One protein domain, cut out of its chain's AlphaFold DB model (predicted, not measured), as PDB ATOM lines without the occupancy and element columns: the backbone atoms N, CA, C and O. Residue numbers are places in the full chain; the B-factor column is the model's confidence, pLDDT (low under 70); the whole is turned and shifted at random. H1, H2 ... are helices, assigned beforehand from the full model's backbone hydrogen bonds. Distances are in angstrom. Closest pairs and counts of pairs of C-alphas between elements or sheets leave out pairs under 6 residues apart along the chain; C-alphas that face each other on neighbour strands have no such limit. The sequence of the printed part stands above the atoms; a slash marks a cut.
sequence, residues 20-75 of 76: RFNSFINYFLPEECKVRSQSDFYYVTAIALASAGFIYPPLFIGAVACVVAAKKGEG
ATOM      1  N   ARG A  20     -34.336 -49.108   5.614       60.41
ATOM      2  CA  ARG A  20     -33.810 -50.253   4.846       60.41
ATOM      3  C   ARG A  20     -34.354 -50.296   3.419       60.41
ATOM      4  O   ARG A  20     -33.589 -50.529   2.487       60.41
ATOM      5  N   PHE A  21     -35.649 -50.039   3.247       62.62
ATOM      6  CA  PHE A  21     -36.275 -49.949   1.925       62.62
ATOM      7  C   PHE A  21     -35.804 -48.714   1.173       62.62
ATOM      8  O   PHE A  21     -35.480 -48.784  -0.009       62.62
ATOM      9  N   ASN A  22     -35.687 -47.600   1.884       62.19
ATOM     10  CA  ASN A  22     -35.222 -46.356   1.317       62.19
ATOM     11  C   ASN A  22     -33.762 -46.487   0.838       62.19
ATOM     12  O   ASN A  22     -33.438 -46.114  -0.284       62.19
ATOM     13  N   SER A  23     -32.887 -47.139   1.613       67.69
ATOM     14  CA  SER A  23     -31.517 -47.443   1.173       67.69
ATOM     15  C   SER A  23     -31.456 -48.372  -0.044       67.69
ATOM     16  O   SER A  23     -30.557 -48.215  -0.866       67.69
ATOM     17  N   PHE A  24     -32.383 -49.328  -0.170       70.69
ATOM     18  CA  PHE A  24     -32.456 -50.208  -1.338       70.69
ATOM     19  C   PHE A  24     -32.867 -49.434  -2.595       70.69
ATOM     20  O   PHE A  24     -32.225 -49.568  -3.626       70.69
ATOM     21  N   ILE A  25     -33.877 -48.566  -2.505       68.00
ATOM     22  CA  ILE A  25     -34.311 -47.738  -3.641       68.00
ATOM     23  C   ILE A  25     -33.218 -46.738  -4.043       68.00
ATOM     24  O   ILE A  25     -32.916 -46.598  -5.224       68.00
ATOM     25  N   ASN A  26     -32.561 -46.111  -3.066       68.62
ATOM     26  CA  ASN A  26     -31.462 -45.171  -3.298       68.62
ATOM     27  C   ASN A  26     -30.223 -45.798  -3.961       68.62
ATOM     28  O   ASN A  26     -29.399 -45.060  -4.488       68.62
ATOM     29  N   TYR A  27     -30.072 -47.126  -3.942       70.81
ATOM     30  CA  TYR A  27     -28.999 -47.815  -4.667       70.81
ATOM     31  C   TYR A  27     -29.227 -47.812  -6.187       70.81
ATOM     32  O   TYR A  27     -28.272 -47.765  -6.956       70.81
ATOM     33  N   PHE A  28     -30.489 -47.845  -6.621       69.75
ATOM     34  CA  PHE A  28     -30.863 -47.875  -8.037       69.75
ATOM     35  C   PHE A  28     -31.189 -46.490  -8.607       69.75
ATOM     36  O   PHE A  28     -31.343 -46.356  -9.821       69.75
ATOM     37  N   LEU A  29     -31.308 -45.466  -7.756       66.81
ATOM     38  CA  LEU A  29     -31.615 -44.099  -8.170       66.81
ATOM     39  C   LEU A  29     -30.340 -43.238  -8.252       66.81
ATOM     40  O   LEU A  29     -29.484 -43.325  -7.368       66.81
ATOM     41  N   PRO A  30     -30.208 -42.380  -9.283       67.38
ATOM     42  CA  PRO A  30     -29.129 -41.396  -9.360       67.38
ATOM     43  C   PRO A  30     -29.182 -40.440  -8.159       67.38
ATOM     44  O   PRO A  30     -30.244 -40.248  -7.567       67.38
ATOM     45  N   GLU A  31     -28.049 -39.827  -7.792       63.25
ATOM     46  CA  GLU A  31     -27.942 -39.018  -6.563       63.25
ATOM     47  C   GLU A  31     -28.973 -37.886  -6.467       63.25
ATOM     48  O   GLU A  31     -29.465 -37.603  -5.376       63.25
ATOM     49  N   GLU A  32     -29.358 -37.321  -7.613       63.03
ATOM     50  CA  GLU A  32     -30.387 -36.283  -7.753       63.03
ATOM     51  C   GLU A  32     -31.801 -36.768  -7.388       63.03
ATOM     52  O   GLU A  32     -32.653 -35.976  -6.994       63.03
ATOM     53  N   CYS A  33     -32.057 -38.075  -7.483       59.28
ATOM     54  CA  CYS A  33     -33.359 -38.686  -7.216       59.28
ATOM     55  C   CYS A  33     -33.390 -39.451  -5.889       59.28
ATOM     56  O   CYS A  33     -34.319 -40.224  -5.652       59.28
ATOM     57  N   LYS A  34     -32.394 -39.275  -5.010       64.69
ATOM     58  CA  LYS A  34     -32.390 -39.985  -3.729       64.69
ATOM     59  C   LYS A  34     -33.641 -39.643  -2.912       64.69
ATOM     60  O   LYS A  34     -33.928 -38.484  -2.621       64.69
ATOM     61  N   VAL A  35     -34.363 -40.675  -2.493       66.06
ATOM     62  CA  VAL A  35     -35.562 -40.598  -1.662       66.06
ATOM     63  C   VAL A  35     -35.125 -40.189  -0.250       66.06
ATOM     64  O   VAL A  35     -34.585 -40.985   0.521       66.06
ATOM     65  N   ARG A  36     -35.299 -38.905   0.085       66.19
ATOM     66  CA  ARG A  36     -34.862 -38.314   1.369       66.19
ATOM     67  C   ARG A  36     -35.971 -38.276   2.417       66.19
ATOM     68  O   ARG A  36     -35.660 -38.219   3.604       66.19
ATOM     69  N   SER A  37     -37.234 -38.345   1.998       68.25
ATOM     70  CA  SER A  37     -38.404 -38.300   2.875       68.25
ATOM     71  C   SER A  37     -39.396 -39.430   2.575       68.25
ATOM     72  O   SER A  37     -39.393 -40.029   1.500       68.25
ATOM     73  N   GLN A  38     -40.279 -39.710   3.536       66.69
ATOM     74  CA  GLN A  38     -41.351 -40.703   3.402       66.69
ATOM     75  C   GLN A  38     -42.348 -40.326   2.288       66.69
ATOM     76  O   GLN A  38     -42.914 -41.195   1.628       66.69
ATOM     77  N   SER A  39     -42.508 -39.025   2.029       69.81
ATOM     78  CA  SER A  39     -43.308 -38.497   0.920       69.81
ATOM     79  C   SER A  39     -42.758 -38.910  -0.446       69.81
ATOM     80  O   SER A  39     -43.520 -39.356  -1.296       69.81
ATOM     81  N   ASP A  40     -41.441 -38.831  -0.646       69.75
ATOM     82  CA  ASP A  40     -40.796 -39.191  -1.917       69.75
ATOM     83  C   ASP A  40     -40.928 -40.691  -2.199       69.75
ATOM     84  O   ASP A  40     -41.163 -41.108  -3.333       69.75
ATOM     85  N   PHE A  41     -40.861 -41.510  -1.146       76.62
ATOM     86  CA  PHE A  41     -41.068 -42.950  -1.249       76.62
ATOM     87  C   PHE A  41     -42.478 -43.269  -1.752       76.62
ATOM     88  O   PHE A  41     -42.647 -44.122  -2.624       76.62
ATOM     89  N   TYR A  42     -43.491 -42.553  -1.257       77.44
ATOM     90  CA  TYR A  42     -44.873 -42.732  -1.700       77.44
ATOM     91  C   TYR A  42     -45.048 -42.410  -3.193       77.44
ATOM     92  O   TYR A  42     -45.699 -43.163  -3.913       77.44
ATOM     93  N   TYR A  43     -44.407 -41.352  -3.699       78.19
ATOM     94  CA  TYR A  43     -44.465 -41.019  -5.127       78.19
ATOM     95  C   TYR A  43     -43.748 -42.048  -6.002       78.19
ATOM     96  O   TYR A  43     -44.311 -42.509  -6.994       78.19
ATOM     97  N   VAL A  44     -42.532 -42.454  -5.625       79.31
ATOM     98  CA  VAL A  44     -41.756 -43.442  -6.392       79.31
ATOM     99  C   VAL A  44     -42.473 -44.792  -6.424       79.31
ATOM    100  O   VAL A  44     -42.578 -45.413  -7.481       79.31
ATOM    101  N   THR A  45     -43.022 -45.228  -5.290       77.38
ATOM    102  CA  THR A  45     -43.794 -46.476  -5.219       77.38
ATOM    103  C   THR A  45     -45.098 -46.396  -6.008       77.38
ATOM    104  O   THR A  45     -45.420 -47.348  -6.719       77.38
ATOM    105  N   ALA A  46     -45.814 -45.268  -5.977       80.88
ATOM    106  CA  ALA A  46     -47.014 -45.068  -6.788       80.88
ATOM    107  C   ALA A  46     -46.713 -45.124  -8.295       80.88
ATOM    108  O   ALA A  46     -47.434 -45.788  -9.038       80.88
ATOM    109  N   ILE A  47     -45.628 -44.486  -8.748       82.50
ATOM    110  CA  ILE A  47     -45.198 -44.518 -10.156       82.50
ATOM    111  C   ILE A  47     -44.794 -45.941 -10.567       82.50
ATOM    112  O   ILE A  47     -45.177 -46.396 -11.644       82.50
ATOM    113  N   ALA A  48     -44.069 -46.662  -9.708       80.94
ATOM    114  CA  ALA A  48     -43.679 -48.050  -9.959       80.94
ATOM    115  C   ALA A  48     -44.891 -48.995 -10.043       80.94
ATOM    116  O   ALA A  48     -44.940 -49.875 -10.900       80.94
ATOM    117  N   LEU A  49     -45.897 -48.803  -9.188       77.44
ATOM    118  CA  LEU A  49     -47.142 -49.571  -9.233       77.44
ATOM    119  C   LEU A  49     -47.986 -49.225 -10.467       77.44
ATOM    120  O   LEU A  49     -48.560 -50.120 -11.086       77.44
ATOM    121  N   ALA A  50     -48.034 -47.950 -10.857       79.31
ATOM    122  CA  ALA A  50     -48.734 -47.511 -12.060       79.31
ATOM    123  C   ALA A  50     -48.100 -48.099 -13.334       79.31
ATOM    124  O   ALA A  50     -48.817 -48.596 -14.203       79.31
ATOM    125  N   SER A  51     -46.767 -48.106 -13.429       74.25
ATOM    126  CA  SER A  51     -46.058 -48.698 -14.570       74.25
ATOM    127  C   SER A  51     -46.180 -50.225 -14.601       74.25
ATOM    128  O   SER A  51     -46.425 -50.793 -15.666       74.25
ATOM    129  N   ALA A  52     -46.119 -50.892 -13.445       74.12
ATOM    130  CA  ALA A  52     -46.383 -52.327 -13.339       74.12
ATOM    131  C   ALA A  52     -47.812 -52.685 -13.784       74.12
ATOM    132  O   ALA A  52     -48.015 -53.672 -14.493       74.12
ATOM    133  N   GLY A  53     -48.793 -51.851 -13.431       75.81
ATOM    134  CA  GLY A  53     -50.177 -51.985 -13.878       75.81
ATOM    135  C   GLY A  53     -50.349 -51.871 -15.393       75.81
ATOM    136  O   GLY A  53     -51.146 -52.601 -15.977       75.81
ATOM    137  N   PHE A  54     -49.568 -50.999 -16.034       71.12
ATOM    138  CA  PHE A  54     -49.601 -50.818 -17.486       71.12
ATOM    139  C   PHE A  54     -48.959 -51.991 -18.242       71.12
ATOM    140  O   PHE A  54     -49.430 -52.378 -19.309       71.12
ATOM    141  N   ILE A  55     -47.905 -52.588 -17.676       75.75
ATOM    142  CA  ILE A  55     -47.201 -53.743 -18.258       75.75
ATOM    143  C   ILE A  55     -47.993 -55.045 -18.060       75.75
ATOM    144  O   ILE A  55     -47.923 -55.941 -18.902       75.75
ATOM    145  N   TYR A  56     -48.775 -55.152 -16.981       68.50
ATOM    146  CA  TYR A  56     -49.583 -56.333 -16.668       68.50
ATOM    147  C   TYR A  56     -51.073 -55.975 -16.492       68.50
ATOM    148  O   TYR A  56     -51.605 -56.011 -15.375       68.50
ATOM    149  N   PRO A  57     -51.793 -55.702 -17.604       67.94
ATOM    150  CA  PRO A  57     -53.217 -55.362 -17.593       67.94
ATOM    151  C   PRO A  57     -54.110 -56.298 -16.755       67.94
ATOM    152  O   PRO A  57     -54.963 -55.791 -16.021       67.94
ATOM    153  N   PRO A  58     -53.944 -57.642 -16.777       70.12
ATOM    154  CA  PRO A  58     -54.820 -58.521 -15.998       70.12
ATOM    155  C   PRO A  58     -54.640 -58.376 -14.479       70.12
ATOM    156  O   PRO A  58     -55.593 -58.576 -13.727       70.12
ATOM    157  N   LEU A  59     -53.451 -57.980 -14.014       66.69
ATOM    158  CA  LEU A  59     -53.163 -57.784 -12.589       66.69
ATOM    159  C   LEU A  59     -53.852 -56.516 -12.062       66.69
ATOM    160  O   LEU A  59     -54.371 -56.498 -10.945       66.69
ATOM    161  N   PHE A  60     -53.951 -55.493 -12.913       70.88
ATOM    162  CA  PHE A  60     -54.687 -54.265 -12.624       70.88
ATOM    163  C   PHE A  60     -56.196 -54.515 -12.504       70.88
ATOM    164  O   PHE A  60     -56.835 -54.031 -11.570       70.88
ATOM    165  N   ILE A  61     -56.764 -55.337 -13.396       72.62
ATOM    166  CA  ILE A  61     -58.181 -55.733 -13.345       72.62
ATOM    167  C   ILE A  61     -58.486 -56.478 -12.038       72.62
ATOM    168  O   ILE A  61     -59.487 -56.182 -11.384       72.62
ATOM    169  N   GLY A  62     -57.606 -57.395 -11.622       75.44
ATOM    170  CA  GLY A  62     -57.740 -58.117 -10.356       75.44
ATOM    171  C   GLY A  62     -57.708 -57.194  -9.134       75.44
ATOM    172  O   GLY A  62     -58.562 -57.309  -8.255       75.44
ATOM    173  N   ALA A  63     -56.779 -56.234  -9.098       72.88
ATOM    174  CA  ALA A  63     -56.687 -55.258  -8.013       72.88
ATOM    175  C   ALA A  63     -57.928 -54.352  -7.939       72.88
ATOM    176  O   ALA A  63     -58.492 -54.168  -6.861       72.88
ATOM    177  N   VAL A  64     -58.408 -53.840  -9.079       77.44
ATOM    178  CA  VAL A  64     -59.626 -53.016  -9.140       77.44
ATOM    179  C   VAL A  64     -60.855 -53.817  -8.710       77.44
ATOM    180  O   VAL A  64     -61.645 -53.327  -7.906       77.44
ATOM    181  N   ALA A  65     -61.007 -55.061  -9.176       76.50
ATOM    182  CA  ALA A  65     -62.107 -55.931  -8.761       76.50
ATOM    183  C   ALA A  65     -62.070 -56.221  -7.251       76.50
ATOM    184  O   ALA A  65     -63.112 -56.201  -6.596       76.50
ATOM    185  N   CYS A  66     -60.876 -56.420  -6.689       77.19
ATOM    186  CA  CYS A  66     -60.674 -56.623  -5.257       77.19
ATOM    187  C   CYS A  66     -61.065 -55.378  -4.441       77.19
ATOM    188  O   CYS A  66     -61.803 -55.488  -3.465       77.19
ATOM    189  N   VAL A  67     -60.671 -54.176  -4.883       78.50
ATOM    190  CA  VAL A  67     -61.065 -52.905  -4.245       78.50
ATOM    191  C   VAL A  67     -62.574 -52.670  -4.348       78.50
ATOM    192  O   VAL A  67     -63.207 -52.269  -3.372       78.50
ATOM    193  N   VAL A  68     -63.184 -52.951  -5.502       77.75
ATOM    194  CA  VAL A  68     -64.642 -52.848  -5.683       77.75
ATOM    195  C   VAL A  68     -65.377 -53.827  -4.766       77.75
ATOM    196  O   VAL A  68     -66.390 -53.454  -4.172       77.75
ATOM    197  N   ALA A  69     -64.868 -55.052  -4.613       72.75
ATOM    198  CA  ALA A  69     -65.425 -56.036  -3.694       72.75
ATOM    199  C   ALA A  69     -65.278 -55.603  -2.225       72.75
ATOM    200  O   ALA A  69     -66.250 -55.693  -1.480       72.75
ATOM    201  N   ALA A  70     -64.121 -55.062  -1.828       71.19
ATOM    202  CA  ALA A  70     -63.885 -54.543  -0.479       71.19
ATOM    203  C   ALA A  70     -64.855 -53.401  -0.132       71.19
ATOM    204  O   ALA A  70     -65.586 -53.493   0.852       71.19
ATOM    205  N   LYS A  71     -64.996 -52.409  -1.021       64.69
ATOM    206  CA  LYS A  71     -65.956 -51.303  -0.847       64.69
ATOM    207  C   LYS A  71     -67.416 -51.757  -0.790       64.69
ATOM    208  O   LYS A  71     -68.266 -51.036  -0.278       64.69
ATOM    209  N   LYS A  72     -67.732 -52.917  -1.368       59.97
ATOM    210  CA  LYS A  72     -69.076 -53.508  -1.336       59.97
ATOM    211  C   LYS A  72     -69.292 -54.397  -0.103       59.97
ATOM    212  O   LYS A  72     -70.438 -54.629   0.268       59.97
ATOM    213  N   GLY A  73     -68.214 -54.878   0.520       57.06
ATOM    214  CA  GLY A  73     -68.221 -55.672   1.749       57.06
ATOM    215  C   GLY A  73     -68.250 -54.843   3.036       57.06
ATOM    216  O   GLY A  73     -68.809 -55.303   4.020       57.06
ATOM    217  N   GLU A  74     -67.735 -53.610   3.025       51.91
ATOM    218  CA  GLU A  74     -67.738 -52.689   4.183       51.91
ATOM    219  C   GLU A  74     -69.114 -52.054   4.487       51.91
ATOM    220  O   GLU A  74     -69.246 -51.250   5.404       51.91
ATOM    221  N   GLY A  75     -70.148 -52.402   3.715       53.06
ATOM    222  CA  GLY A  75     -71.532 -51.950   3.895       53.06
ATOM    223  C   GLY A  75     -72.485 -53.039   4.395       53.06
ATOM    224  O   GLY A  75     -73.659 -53.014   4.021       53.06
TER     225      GLY A  75
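Overview. This is residues 20 to 75 of the 76 residues of an uncharacterized protein of Bacteroides caecimuris (UniProt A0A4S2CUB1). Two long helices, H2 and H3, meet near their ends at a tight corner as an open V, and the short H1 sits near the first part of H2, away from H3. The far part of H3, residues 64 to 73, sticks out with nothing packed on it. The printed part has 56 residues with three named helices, H1, H2 and H3 in chain order, and no named strand; the class is all helix. The whole is only just loose, close to extended, with a radius of gyration of the C-alphas of 15.2 A, and elongated, spanning 44 by 26 by 16 A.

Arrangement. Start from H2, residues 38 to 55, the longest helix. H3, residues 57 to 73, only just touches it, with 3 pairs of C-alphas within 8 A and only at the corner by their link; H2 does so with residues 53 to 54 alone, H3 with 59 to 60 alone. Look at Gly 53 and Phe 60, whose C-alphas are the closest, 5.2 A apart. The two helices run opposite ways at a steep tilt of 63 degrees. H1, residues 20 to 28, is close to H2 but not clearly touching; the closest C-alphas, of Asn 22 and Phe 41, are 7.2 A apart. H1 and H2 run the same way at a steep tilt of 61 degrees. H1 and H3 are apart. In H2 and H3 every O i to N i+4 pair is within hydrogen-bond range; in H1, 4 of 5 are.

Along the chain. Find C-alpha 38 at (-41.351, -40.703, 3.402); from there H2 runs 26.0 A to C-alpha 55. H3 runs 24.5 A from C-alpha 57 to C-alpha 73 at (-68.221, -55.672, 1.749). H1 begins at C-alpha 20, (-33.810, -50.253, 4.846), and measures 13.4 A.

Size, cuts and confidence. The C-alphas farthest apart, of Glu 31 and Gly 75, are 46.7 A apart. The printed part has no cut; the link from H2 to H3 is tight, that from H1 to H2 short. Mean pLDDT of the printed part is 70.3, and 27 residues are under 70, among them 28 to 40 and 71 to 75.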